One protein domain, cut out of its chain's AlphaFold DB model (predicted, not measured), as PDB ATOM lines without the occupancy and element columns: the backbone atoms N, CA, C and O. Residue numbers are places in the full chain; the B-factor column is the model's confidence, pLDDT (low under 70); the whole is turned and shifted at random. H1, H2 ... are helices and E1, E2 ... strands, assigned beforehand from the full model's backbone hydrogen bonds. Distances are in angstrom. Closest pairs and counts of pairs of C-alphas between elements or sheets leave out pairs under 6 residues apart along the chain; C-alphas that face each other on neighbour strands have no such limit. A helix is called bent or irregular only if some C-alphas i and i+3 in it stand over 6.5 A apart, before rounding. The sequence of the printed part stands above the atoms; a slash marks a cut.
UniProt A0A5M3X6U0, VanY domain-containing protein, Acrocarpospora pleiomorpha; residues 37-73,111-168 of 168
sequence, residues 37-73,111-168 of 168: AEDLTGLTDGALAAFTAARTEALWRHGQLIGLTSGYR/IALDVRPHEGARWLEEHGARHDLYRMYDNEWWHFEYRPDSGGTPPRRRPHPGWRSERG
ATOM      1  N   ALA A  37     203.169 310.902 199.699       94.81
ATOM      2  CA  ALA A  37     203.454 310.354 201.028       94.81
ATOM      3  C   ALA A  37     202.909 308.924 201.238       94.81
ATOM      4  O   ALA A  37     202.886 308.440 202.362       94.81
ATOM      5  N   GLU A  38     202.389 308.276 200.190       96.62
ATOM      6  CA  GLU A  38     201.974 306.871 200.265       96.62
ATOM      7  C   GLU A  38     203.197 305.963 200.461       96.62
ATOM      8  O   GLU A  38     204.161 306.056 199.700       96.62
ATOM      9  N   ASP A  39     203.120 305.051 201.431       97.06
ATOM     10  CA  ASP A  39     204.105 303.991 201.635       97.06
ATOM     11  C   ASP A  39     203.425 302.619 201.582       97.06
ATOM     12  O   ASP A  39     202.413 302.379 202.241       97.06
ATOM     13  N   LEU A  40     203.986 301.730 200.764       97.81
ATOM     14  CA  LEU A  40     203.530 300.349 200.579       97.81
ATOM     15  C   LEU A  40     204.542 299.334 201.134       97.81
ATOM     16  O   LEU A  40     204.331 298.127 201.013       97.81
ATOM     17  N   THR A  41     205.655 299.807 201.695       98.00
ATOM     18  CA  THR A  41     206.706 298.973 202.280       98.00
ATOM     19  C   THR A  41     206.140 298.128 203.414       98.00
ATOM     20  O   THR A  41     205.314 298.593 204.190       98.00
ATOM     21  N   GLY A  42     206.582 296.873 203.507       98.12
ATOM     22  CA  GLY A  42     206.177 295.946 204.567       98.12
ATOM     23  C   GLY A  42     204.829 295.257 204.338       98.12
ATOM     24  O   GLY A  42     204.484 294.351 205.096       98.12
ATOM     25  N   LEU A  43     204.071 295.630 203.298       98.69
ATOM     26  CA  LEU A  43     202.967 294.790 202.838       98.69
ATOM     27  C   LEU A  43     203.515 293.436 202.374       98.69
ATOM     28  O   LEU A  43     204.565 293.367 201.736       98.69
ATOM     29  N   THR A  44     202.779 292.365 202.661       98.75
ATOM     30  CA  THR A  44     203.065 291.049 202.077       98.75
ATOM     31  C   THR A  44     202.982 291.114 200.552       98.75
ATOM     32  O   THR A  44     202.217 291.911 200.002       98.75
ATOM     33  N   ASP A  45     203.709 290.234 199.858       98.56
ATOM     34  CA  ASP A  45     203.704 290.195 198.391       98.56
ATOM     35  C   ASP A  45     202.288 290.035 197.818       98.56
ATOM     36  O   ASP A  45     201.928 290.705 196.848       98.56
ATOM     37  N   GLY A  46     201.460 289.202 198.459       98.44
ATOM     38  CA  GLY A  46     200.059 289.006 198.085       98.44
ATOM     39  C   GLY A  46     199.225 290.279 198.240       98.44
ATOM     40  O   GLY A  46     198.585 290.709 197.283       98.44
ATOM     41  N   ALA A  47     199.296 290.938 199.401       98.69
ATOM     42  CA  ALA A  47     198.557 292.177 199.644       98.69
ATOM     43  C   ALA A  47     199.003 293.309 198.702       98.69
ATOM     44  O   ALA A  47     198.169 294.038 198.161       98.69
ATOM     45  N   LEU A  48     200.310 293.434 198.452       98.75
ATOM     46  CA  LEU A  48     200.858 294.412 197.516       98.75
ATOM     47  C   LEU A  48     200.378 294.154 196.081       98.75
ATOM     48  O   LEU A  48     200.000 295.099 195.379       98.75
ATOM     49  N   ALA A  49     200.389 292.893 195.639       98.50
ATOM     50  CA  ALA A  49     199.929 292.504 194.311       98.50
ATOM     51  C   ALA A  49     198.425 292.766 194.141       98.50
ATOM     52  O   ALA A  49     198.039 293.433 193.178       98.50
ATOM     53  N   ALA A  50     197.607 292.333 195.103       98.62
ATOM     54  CA  ALA A  50     196.165 292.562 195.139       98.62
ATOM     55  C   ALA A  50     195.819 294.057 195.089       98.62
ATOM     56  O   ALA A  50     195.071 294.506 194.219       98.62
ATOM     57  N   PHE A  51     196.430 294.866 195.960       98.69
ATOM     58  CA  PHE A  51     196.194 296.309 195.999       98.69
ATOM     59  C   PHE A  51     196.637 297.009 194.709       98.69
ATOM     60  O   PHE A  51     195.952 297.900 194.196       98.69
ATOM     61  N   THR A  52     197.762 296.576 194.130       98.62
ATOM     62  CA  THR A  52     198.265 297.098 192.853       98.62
ATOM     63  C   THR A  52     197.338 296.751 191.685       98.62
ATOM     64  O   THR A  52     197.089 297.611 190.831       98.62
ATOM     65  N   ALA A  53     196.799 295.532 191.646       98.56
ATOM     66  CA  ALA A  53     195.833 295.107 190.639       98.56
ATOM     67  C   ALA A  53     194.523 295.897 190.763       98.56
ATOM     68  O   ALA A  53     194.077 296.498 189.781       98.56
ATOM     69  N   ALA A  54     193.979 296.001 191.979       98.69
ATOM     70  CA  ALA A  54     192.743 296.719 192.260       98.69
ATOM     71  C   ALA A  54     192.821 298.196 191.850       98.69
ATOM     72  O   ALA A  54     191.976 298.676 191.095       98.69
ATOM     73  N   ARG A  55     193.873 298.922 192.258       98.44
ATOM     74  CA  ARG A  55     194.026 300.346 191.897       98.44
ATOM     75  C   ARG A  55     194.291 300.573 190.411       98.44
ATOM     76  O   ARG A  55     193.892 301.597 189.865       98.44
ATOM     77  N   THR A  56     194.946 299.621 189.746       98.62
ATOM     78  CA  THR A  56     195.135 299.657 188.290       98.62
ATOM     79  C   THR A  56     193.799 299.497 187.585       98.62
ATOM     80  O   THR A  56     193.477 300.286 186.699       98.62
ATOM     81  N   GLU A  57     192.994 298.523 187.997       98.56
ATOM     82  CA  GLU A  57     191.666 298.342 187.435       98.56
ATOM     83  C   GLU A  57     190.773 299.567 187.670       98.56
ATOM     84  O   GLU A  57     190.194 300.086 186.714       98.56
ATOM     85  N   ALA A  58     190.703 300.045 188.912       98.56
ATOM     86  CA  ALA A  58     189.901 301.198 189.298       98.56
ATOM     87  C   ALA A  58     190.221 302.426 188.437       98.56
ATOM     88  O   ALA A  58     189.310 303.051 187.888       98.56
ATOM     89  N   LEU A  59     191.513 302.715 188.242       98.44
ATOM     90  CA  LEU A  59     191.960 303.850 187.443       98.44
ATOM     91  C   LEU A  59     191.581 303.687 185.969       98.44
ATOM     92  O   LEU A  59     190.983 304.590 185.388       98.44
ATOM     93  N   TRP A  60     191.937 302.559 185.350       98.06
ATOM     94  CA  TRP A  60     191.810 302.395 183.899       98.06
ATOM     95  C   TRP A  60     190.389 302.122 183.431       98.06
ATOM     96  O   TRP A  60     190.038 302.531 182.328       98.06
ATOM     97  N   ARG A  61     189.589 301.408 184.227       97.50
ATOM     98  CA  ARG A  61     188.212 301.078 183.847       97.50
ATOM     99  C   ARG A  61     187.236 302.147 184.303       97.50
ATOM    100  O   ARG A  61     186.348 302.502 183.539       97.50
ATOM    101  N   HIS A  62     187.381 302.640 185.533       96.94
ATOM    102  CA  HIS A  62     186.362 303.486 186.168       96.94
ATOM    103  C   HIS A  62     186.867 304.909 186.468       96.94
ATOM    104  O   HIS A  62     186.132 305.713 187.033       96.94
ATOM    105  N   GLY A  63     188.117 305.251 186.122       97.31
ATOM    106  CA  GLY A  63     188.702 306.561 186.428       97.31
ATOM    107  C   GLY A  63     188.891 306.828 187.927       97.31
ATOM    108  O   GLY A  63     189.178 307.966 188.311       97.31
ATOM    109  N   GLN A  64     188.735 305.799 188.763       98.31
ATOM    110  CA  GLN A  64     188.721 305.900 190.214       98.31
ATOM    111  C   GLN A  64     190.136 305.811 190.782       98.31
ATOM    112  O   GLN A  64     190.955 304.988 190.376       98.31
ATOM    113  N   LEU A  65     190.420 306.672 191.755       98.12
ATOM    114  CA  LEU A  65     191.701 306.698 192.448       98.12
ATOM    115  C   LEU A  65     191.600 305.886 193.731       98.12
ATOM    116  O   LEU A  65     190.650 306.053 194.496       98.12
ATOM    117  N   ILE A  66     192.607 305.055 193.966       98.56
ATOM    118  CA  ILE A  66     192.800 304.321 195.212       98.56
ATOM    119  C   ILE A  66     194.235 304.591 195.648       98.56
ATOM    120  O   ILE A  66     195.179 304.358 194.892       98.56
ATOM    121  N   GLY A  67     194.374 305.126 196.851       98.25
ATOM    122  CA  GLY A  67     195.635 305.356 197.529       98.25
ATOM    123  C   GLY A  67     195.579 304.844 198.961       98.25
ATOM    124  O   GLY A  67     194.514 304.509 199.481       98.25
ATOM    125  N   LEU A  68     196.739 304.805 199.596       98.19
ATOM    126  CA  LEU A  68     196.916 304.304 200.946       98.19
ATOM    127  C   LEU A  68     197.258 305.451 201.899       98.19
ATOM    128  O   LEU A  68     198.047 306.349 201.578       98.19
ATOM    129  N   THR A  69     196.597 305.448 203.050       98.06
ATOM    130  CA  THR A  69     196.926 306.289 204.205       98.06
ATOM    131  C   THR A  69     197.891 305.548 205.122       98.06
ATOM    132  O   THR A  69     198.885 306.124 205.546       98.06
ATOM    133  N   SER A  70     197.620 304.269 205.399       97.81
ATOM    134  CA  SER A  70     198.466 303.404 206.226       97.81
ATOM    135  C   SER A  70     198.423 301.967 205.708       97.81
ATOM    136  O   SER A  70     197.348 301.419 205.475       97.81
ATOM    137  N   GLY A  71     199.597 301.359 205.541       98.12
ATOM    138  CA  GLY A  71     199.779 299.950 205.191       98.12
ATOM    139  C   GLY A  71     200.368 299.179 206.362       98.12
ATOM    140  O   GLY A  71     199.802 299.183 207.452       98.12
ATOM    141  N   TYR A  72     201.521 298.548 206.160       98.56
ATOM    142  CA  TYR A  72     202.244 297.896 207.249       98.56
ATOM    143  C   TYR A  72     202.585 298.866 208.389       98.56
ATOM    144  O   TYR A  72     202.867 300.045 208.164       98.56
ATOM    145  N   ARG A  73     202.573 298.353 209.622       98.19
ATOM    146  CA  ARG A  73     202.950 299.112 210.817       98.19
ATOM    147  C   ARG A  73     203.901 298.303 211.683       98.19
ATOM    148  O   ARG A  73     203.591 297.178 212.055       98.19
ATOM    149  N   ILE A 111     199.014 292.852 205.939       98.69
ATOM    150  CA  ILE A 111     197.837 292.448 205.143       98.69
ATOM    151  C   ILE A 111     196.664 293.430 205.257       98.69
ATOM    152  O   ILE A 111     195.629 293.193 204.643       98.69
ATOM    153  N   ALA A 112     196.802 294.510 206.030       98.56
ATOM    154  CA  ALA A 112     195.778 295.542 206.181       98.56
ATOM    155  C   ALA A 112     196.130 296.832 205.432       98.56
ATOM    156  O   ALA A 112     197.302 297.194 205.290       98.56
ATOM    157  N   LEU A 113     195.089 297.516 204.964       98.75
ATOM    158  CA  LEU A 113     195.143 298.668 204.078       98.75
ATOM    159  C   LEU A 113     194.116 299.711 204.543       98.75
ATOM    160  O   LEU A 113     192.915 299.503 204.388       98.75
ATOM    161  N   ASP A 114     194.580 300.853 205.051       98.56
ATOM    162  CA  ASP A 114     193.716 302.008 205.319       98.56
ATOM    163  C   ASP A 114     193.655 302.885 204.063       98.56
ATOM    164  O   ASP A 114     194.592 303.623 203.739       98.56
ATOM    165  N   VAL A 115     192.557 302.765 203.323       98.69
ATOM    166  CA  VAL A 115     192.368 303.279 201.964       98.69
ATOM    167  C   VAL A 115     191.838 304.711 201.949       98.69
ATOM    168  O   VAL A 115     191.008 305.123 202.756       98.69
ATOM    169  N   ARG A 116     192.283 305.471 200.947       97.81
ATOM    170  CA  ARG A 116     191.790 306.804 200.594       97.81
ATOM    171  C   ARG A 116     191.702 306.989 199.070       97.81
ATOM    172  O   ARG A 116     192.363 306.271 198.326       97.81
ATOM    173  N   PRO A 117     190.972 308.000 198.574       97.81
ATOM    174  CA  PRO A 117     189.938 308.748 199.288       97.81
ATOM    175  C   PRO A 117     188.707 307.862 199.543       97.81
ATOM    176  O   PRO A 117     188.706 306.679 199.198       97.81
ATOM    177  N   HIS A 118     187.656 308.432 200.128       98.31
ATOM    178  CA  HIS A 118     186.413 307.715 200.418       98.31
ATOM    179  C   HIS A 118     185.807 307.051 199.168       98.31
ATOM    180  O   HIS A 118     185.310 305.932 199.234       98.31
ATOM    181  N   GLU A 119     185.891 307.689 198.001       98.25
ATOM    182  CA  GLU A 119     185.417 307.117 196.736       98.25
ATOM    183  C   GLU A 119     186.241 305.890 196.313       98.25
ATOM    184  O   GLU A 119     185.704 304.952 195.730       98.25
ATOM    185  N   GLY A 120     187.538 305.866 196.642       98.38
ATOM    186  CA  GLY A 120     188.406 304.710 196.408       98.38
ATOM    187  C   GLY A 120     188.061 303.539 197.326       98.38
ATOM    188  O   GLY A 120     187.999 302.401 196.869       98.38
ATOM    189  N   ALA A 121     187.768 303.827 198.597       98.62
ATOM    190  CA  ALA A 121     187.267 302.836 199.544       98.62
ATOM    191  C   ALA A 121     185.908 302.270 199.099       98.62
ATOM    192  O   ALA A 121     185.746 301.056 199.034       98.62
ATOM    193  N   ARG A 122     184.964 303.126 198.683       98.50
ATOM    194  CA  ARG A 122     183.665 302.688 198.142       98.50
ATOM    195  C   ARG A 122     183.835 301.764 196.935       98.50
ATOM    196  O   ARG A 122     183.202 300.717 196.870       98.50
ATOM    197  N   TRP A 123     184.735 302.107 196.013       98.56
ATOM    198  CA  TRP A 123     185.030 301.244 194.872       98.56
ATOM    199  C   TRP A 123     185.559 299.877 195.305       98.56
ATOM    200  O   TRP A 123     185.133 298.872 194.743       98.56
ATOM    201  N   LEU A 124     186.454 299.816 196.298       98.31
ATOM    202  CA  LEU A 124     186.943 298.543 196.838       98.31
ATOM    203  C   LEU A 124     185.864 297.757 197.576       98.31
ATOM    204  O   LEU A 124     185.891 296.536 197.537       98.31
ATOM    205  N   GLU A 125     184.905 298.413 198.219       97.12
ATOM    206  CA  GLU A 125     183.775 297.715 198.832       97.12
ATOM    207  C   GLU A 125     182.917 297.007 197.770       97.12
ATOM    208  O   GLU A 125     182.536 295.854 197.953       97.12
ATOM    209  N   GLU A 126     182.691 297.652 196.625       97.06
ATOM    210  CA  GLU A 126     181.909 297.101 195.509       97.06
ATOM    211  C   GLU A 126     182.681 296.061 194.677       97.06
ATOM    212  O   GLU A 126     182.099 295.116 194.146       97.06
ATOM    213  N   HIS A 127     183.997 296.232 194.537       97.56
ATOM    214  CA  HIS A 127     184.797 295.520 193.537       97.56
ATOM    215  C   HIS A 127     185.989 294.745 194.100       97.56
ATOM    216  O   HIS A 127     186.663 294.051 193.337       97.56
ATOM    217  N   GLY A 128     186.302 294.890 195.385       97.31
ATOM    218  CA  GLY A 128     187.522 294.370 196.007       97.31
ATOM    219  C   GLY A 128     187.550 292.852 196.134       97.31
ATOM    220  O   GLY A 128     188.630 292.272 196.107       97.31
ATOM    221  N   ALA A 129     186.383 292.200 196.159       96.75
ATOM    222  CA  ALA A 129     186.269 290.750 196.326       96.75
ATOM    223  C   ALA A 129     187.024 289.942 195.258       96.75
ATOM    224  O   ALA A 129     187.571 288.893 195.564       96.75
ATOM    225  N   ARG A 130     187.114 290.445 194.018       95.75
ATOM    226  CA  ARG A 130     187.880 289.794 192.934       95.75
ATOM    227  C   ARG A 130     189.402 289.916 193.083       95.75
ATOM    228  O   ARG A 130     190.137 289.305 192.318       95.75
ATOM    229  N   HIS A 131     189.843 290.782 193.992       97.88
ATOM    230  CA  HIS A 131     191.239 291.021 194.349       97.88
ATOM    231  C   HIS A 131     191.533 290.517 195.769       97.88
ATOM    232  O   HIS A 131     192.567 290.863 196.326       97.88
ATOM    233  N   ASP A 132     190.608 289.769 196.380       98.19
ATOM    234  CA  ASP A 132     190.683 289.301 197.768       98.19
ATOM    235  C   ASP A 132     190.851 290.426 198.804       98.19
ATOM    236  O   ASP A 132     191.435 290.226 199.871       98.19
ATOM    237  N   LEU A 133     190.351 291.625 198.494       98.44
ATOM    238  CA  LEU A 133     190.379 292.791 199.374       98.44
ATOM    239  C   LEU A 133     188.988 293.049 199.939       98.44
ATOM    240  O   LEU A 133     188.047 293.316 199.189       98.44
ATOM    241  N   TYR A 134     188.869 293.028 201.264       98.25
ATOM    242  CA  TYR A 134     187.575 293.120 201.936       98.25
ATOM    243  C   TYR A 134     187.588 294.149 203.052       98.25
ATOM    244  O   TYR A 134     188.510 294.186 203.864       98.25
ATOM    245  N   ARG A 135     186.525 294.954 203.126       97.94
ATOM    246  CA  ARG A 135     186.270 295.815 204.281       97.94
ATOM    247  C   ARG A 135     185.844 294.953 205.463       97.94
ATOM    248  O   ARG A 135     184.888 294.193 205.337       97.94
ATOM    249  N   MET A 136     186.510 295.103 206.606       96.88
ATOM    250  CA  MET A 136     186.301 294.213 207.759       96.88
ATOM    251  C   MET A 136     185.446 294.807 208.874       96.88
ATOM    252  O   MET A 136     184.808 294.047 209.608       96.88
ATOM    253  N   TYR A 137     185.399 296.137 208.988       97.19
ATOM    254  CA  TYR A 137     184.719 296.814 210.090       97.19
ATOM    255  C   TYR A 137     183.648 297.797 209.608       97.19
ATOM    256  O   TYR A 137     183.845 298.550 208.648       97.19
ATOM    257  N   ASP A 138     182.498 297.797 210.282       96.75
ATOM    258  CA  ASP A 138     181.391 298.706 209.973       96.75
ATOM    259  C   ASP A 138     181.728 300.153 210.360       96.75
ATOM    260  O   ASP A 138     181.405 301.075 209.613       96.75
ATOM    261  N   ASN A 139     182.443 300.365 211.469       96.06
ATOM    262  CA  ASN A 139     182.870 301.694 211.916       96.06
ATOM    263  C   ASN A 139     184.086 302.267 211.154       96.06
ATOM    264  O   ASN A 139     184.351 303.462 211.267       96.06
ATOM    265  N   GLU A 140     184.796 301.463 210.356       97.50
ATOM    266  CA  GLU A 140     185.998 301.887 209.621       97.50
ATOM    267  C   GLU A 140     185.800 301.703 208.114       97.50
ATOM    268  O   GLU A 140     186.171 300.690 207.521       97.50
ATOM    269  N   TRP A 141     185.206 302.704 207.457       97.88
ATOM    270  CA  TRP A 141     184.983 302.675 206.003       97.88
ATOM    271  C   TRP A 141     186.270 302.601 205.183       97.88
ATOM    272  O   TRP A 141     186.243 302.176 204.031       97.88
ATOM    273  N   TRP A 142     187.390 303.014 205.769       98.50
ATOM    274  CA  TRP A 142     188.697 303.022 205.133       98.50
ATOM    275  C   TRP A 142     189.447 301.695 205.270       98.50
ATOM    276  O   TRP A 142     190.403 301.500 204.528       98.50
ATOM    277  N   HIS A 143     189.073 300.804 206.194       98.62
ATOM    278  CA  HIS A 143     189.910 299.660 206.558       98.62
ATOM    279  C   HIS A 143     189.585 298.405 205.744       98.62
ATOM    280  O   HIS A 143     188.498 297.827 205.862       98.62
ATOM    281  N   PHE A 144     190.560 297.951 204.959       98.75
ATOM    282  CA  PHE A 144     190.489 296.742 204.143       98.75
ATOM    283  C   PHE A 144     191.582 295.751 204.530       98.75
ATOM    284  O   PHE A 144     192.677 296.136 204.933       98.75
ATOM    285  N   GLU A 145     191.316 294.464 204.341       98.62
ATOM    286  CA  GLU A 145     192.291 293.398 204.549       98.62
ATOM    287  C   GLU A 145     192.381 292.483 203.325       98.62
ATOM    288  O   GLU A 145     191.372 292.182 202.685       98.62
ATOM    289  N   TYR A 146     193.596 292.019 203.030       98.56
ATOM    290  CA  TYR A 146     193.857 290.970 202.048       98.56
ATOM    291  C   TYR A 146     193.560 289.590 202.652       98.56
ATOM    292  O   TYR A 146     194.184 289.188 203.638       98.56
ATOM    293  N   ARG A 147     192.584 288.873 202.081       97.62
ATOM    294  CA  ARG A 147     192.062 287.587 202.577       97.62
ATOM    295  C   ARG A 147     191.855 286.582 201.426       97.62
ATOM    296  O   ARG A 147     190.703 286.272 201.109       97.62
ATOM    297  N   PRO A 148     192.937 286.044 200.831       95.88
ATOM    298  CA  PRO A 148     192.861 285.157 199.659       95.88
ATOM    299  C   PRO A 148     192.110 283.847 199.923       95.88
ATOM    300  O   PRO A 148     191.517 283.266 199.019       95.88
ATOM    301  N   ASP A 149     192.051 283.413 201.180       92.31
ATOM    302  CA  ASP A 149     191.387 282.164 201.562       92.31
ATOM    303  C   ASP A 149     189.852 282.287 201.652       92.31
ATOM    304  O   ASP A 149     189.171 281.332 202.019       92.31
ATOM    305  N   SER A 150     189.279 283.456 201.329       87.12
ATOM    306  CA  SER A 150     187.824 283.688 201.406       87.12
ATOM    307  C   SER A 150     187.054 283.150 200.192       87.12
ATOM    308  O   SER A 150     185.825 283.211 200.163       87.12
ATOM    309  N   GLY A 151     187.753 282.656 199.162       86.12
ATOM    310  CA  GLY A 151     187.136 282.085 197.960       86.12
ATOM    311  C   GLY A 151     186.219 283.066 197.221       86.12
ATOM    312  O   GLY A 151     185.164 282.673 196.727       86.12
ATOM    313  N   GLY A 152     186.561 284.358 197.215       85.25
ATOM    314  CA  GLY A 152     185.742 285.409 196.607       85.25
ATOM    315  C   GLY A 152     184.510 285.828 197.420       85.25
ATOM    316  O   GLY A 152     183.839 286.783 197.034       85.25
ATOM    317  N   THR A 153     184.218 285.178 198.552       88.88
ATOM    318  CA  THR A 153     183.074 285.525 199.407       88.88
ATOM    319  C   THR A 153     183.506 286.510 200.494       88.88
ATOM    320  O   THR A 153     184.355 286.159 201.312       88.88
ATOM    321  N   PRO A 154     182.931 287.725 200.563       89.75
ATOM    322  CA  PRO A 154     183.268 288.675 201.615       89.75
ATOM    323  C   PRO A 154     183.038 288.100 203.019       89.75
ATOM    324  O   PRO A 154     181.924 287.656 203.317       89.75
ATOM    325  N   PRO A 155     184.049 288.131 203.908       91.94
ATOM    326  CA  PRO A 155     183.844 287.805 205.310       91.94
ATOM    327  C   PRO A 155     182.771 288.704 205.933       91.94
ATOM    328  O   PRO A 155     182.633 289.877 205.578       91.94
ATOM    329  N   ARG A 156     182.035 288.177 206.919       93.75
ATOM    330  CA  ARG A 156     181.078 288.989 207.680       93.75
ATOM    331  C   ARG A 156     181.819 290.141 208.365       93.75
ATOM    332  O   ARG A 156     182.741 289.905 209.152       93.75
ATOM    333  N   ARG A 157     181.366 291.371 208.108       95.00
ATOM    334  CA  ARG A 157     181.877 292.559 208.794       95.00
ATOM    335  C   ARG A 157     181.573 292.512 210.281       95.00
ATOM    336  O   ARG A 157     180.551 291.977 210.716       95.00
ATOM    337  N   ARG A 158     182.495 293.067 211.056       96.19
ATOM    338  CA  ARG A 158     182.360 293.224 212.501       96.19
ATOM    339  C   ARG A 158     182.014 294.684 212.803       96.19
ATOM    340  O   ARG A 158     182.479 295.558 212.076       96.19
ATOM    341  N   PRO A 159     181.299 294.978 213.899       96.50
ATOM    342  CA  PRO A 159     181.017 296.359 214.281       96.50
ATOM    343  C   PRO A 159     182.278 297.219 214.442       96.50
ATOM    344  O   PRO A 159     182.276 298.379 214.039       96.50
ATOM    345  N   HIS A 160     183.343 296.643 215.014       95.81
ATOM    346  CA  HIS A 160     184.625 297.302 215.278       95.81
ATOM    347  C   HIS A 160     185.775 296.284 215.469       95.81
ATOM    348  O   HIS A 160     185.496 295.096 215.684       95.81
ATOM    349  N   PRO A 161     187.061 296.705 215.460       94.62
ATOM    350  CA  PRO A 161     188.222 295.811 215.577       94.62
ATOM    351  C   PRO A 161     188.221 294.900 216.803       94.62
ATOM    352  O   PRO A 161     188.475 293.699 216.706       94.62
ATOM    353  N   GLY A 162     187.888 295.454 217.968       92.19
ATOM    354  CA  GLY A 162     187.853 294.717 219.231       92.19
ATOM    355  C   GLY A 162     186.679 293.757 219.394       92.19
ATOM    356  O   GLY A 162     186.594 293.111 220.440       92.19
ATOM    357  N   TRP A 163     185.768 293.673 218.418       92.44
ATOM    358  CA  TRP A 163     184.574 292.848 218.531       92.44
ATOM    359  C   TRP A 163     184.959 291.369 218.562       92.44
ATOM    360  O   TRP A 163     185.599 290.841 217.647       92.44
ATOM    361  N   ARG A 164     184.544 290.691 219.630       82.75
ATOM    362  CA  ARG A 164     184.552 289.235 219.743       82.75
ATOM    363  C   ARG A 164     183.096 288.807 219.685       82.75
ATOM    364  O   ARG A 164     182.272 289.434 220.342       82.75
ATOM    365  N   SER A 165     182.774 287.766 218.917       73.00
ATOM    366  CA  SER A 165     181.445 287.168 219.034       73.00
ATOM    367  C   SER A 165     181.266 286.765 220.493       73.00
ATOM    368  O   SER A 165     182.093 286.000 221.002       73.00
ATOM    369  N   GLU A 166     180.232 287.275 221.157       57.38
ATOM    370  CA  GLU A 166     179.705 286.636 222.356       57.38
ATOM    371  C   GLU A 166     179.459 285.181 221.954       57.38
ATOM    372  O   GLU A 166     178.622 284.888 221.099       57.38
ATOM    373  N   ARG A 167     180.331 284.279 222.409       53.69
ATOM    374  CA  ARG A 167     180.108 282.857 222.189       53.69
ATOM    375  C   ARG A 167     178.934 282.490 223.088       53.69
ATOM    376  O   ARG A 167     178.959 282.847 224.264       53.69
ATOM    377  N   GLY A 168     177.934 281.831 222.505       39.41
ATOM    378  CA  GLY A 168     177.036 280.982 223.283       39.41
ATOM    379  C   GLY A 168     177.814 279.929 224.061       39.41
ATOM    380  O   GLY A 168     178.978 279.643 223.679       39.41
TER     381      GLY A 168
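AT A GLANCE: This is residues 37 to 73 and 111 to 168 of the 168 residues of the protein "VanY domain-containing protein" of Acrocarpospora pleiomorpha (UniProt A0A5M3X6U0). A small, strongly twisted sheet of four strands has two helices, H1 and H2, packed over one face at a steep angle to each other, while the long last stretch without a named element, residues 147 to 168, runs away from this body and makes much of the length. The sheet's order is E1, E2, E4, E3, with neighbours antiparallel throughout. The printed part has 95 residues, with two named helices and four named strands in the order H1, E1, E2, H2, E3, E4, and its class is mixed, helices and strands. It is compact, with a radius of gyration of the C-alphas of 13.1 A, yet elongated in outline, spanning 47 by 26 by 24 A.

IN THESE COORDINATES: In the sheet, E2 is residues 112 to 116, 13.2 A long, and E4 is residues 143 to 146, 10.6 A. The edge strands are E1, residues 67 to 70, and E3, residues 133 to 135. H1, residues 45 to 62, is 25.0 A long, from C-alpha 45 at (203.704, 290.195, 198.391) to C-alpha 62 at (186.362, 303.486, 186.168). H2, residues 118 to 131, is 18.4 A long and irregular: C-alphas 126 and 129 are 7.7 A apart. E4 ends at C-alpha 146, (193.857, 290.970, 202.048).

HOW THE PARTS SIT: The sheet is only just strongly twisted, its C-alphas lying up to 4.4 A off the best plane. E2 and E4 are antiparallel at 133 degrees, with N 113 and O 144 within hydrogen-bond range at 2.8 A. E2 pairs in a staggered way, with E4 over residues 112 to 114 and with E1 over residues 114 to 116; N 67 and O 116 are 2.7 A apart. E3 and E4 form a hairpin, with N 145 and O 134 at 2.9 A. E2, H2 and E3 make a split strand-helix-strand unit, two strands running the same way with E4 between them in the sheet, and its crossover is right-handed. H1 and H2 are on the same face of the sheet E1, E2, E4, E3, an arrangement of two layers, with the helices on one face of a sheet. H1 has a height over the sheet of 6.0 A and lies over E4, running across the strands at 74 degrees to E4 on the local plane; its closest C-alphas to E4 are those of Ala 47 and Tyr 146, 5.4 A apart. H1 touches H2 with residues 50 to 58 alone, at a steep tilt of 64 degrees, opposite ways; the closest C-alphas are those of Ala 50 and His 131, 5.2 A. Each O i to N i+4 pair is within hydrogen-bond range in H1, and 7 of 10 are in H2. E1 is apart from E3 and E4.

THE WHOLE: The two C-alphas farthest apart, those of Trp 60 and Gly 168, are 47.2 A from each other. Residues 74 to 110 are not printed, in the link across the cut from E1 to E2; C-alphas 73 and 111 are 10.1 A apart. Of the links printed whole, E3 to E4 is short and the others are tight. Mean pLDDT of the printed part is 95.1, with residues 166 to 168 under 70.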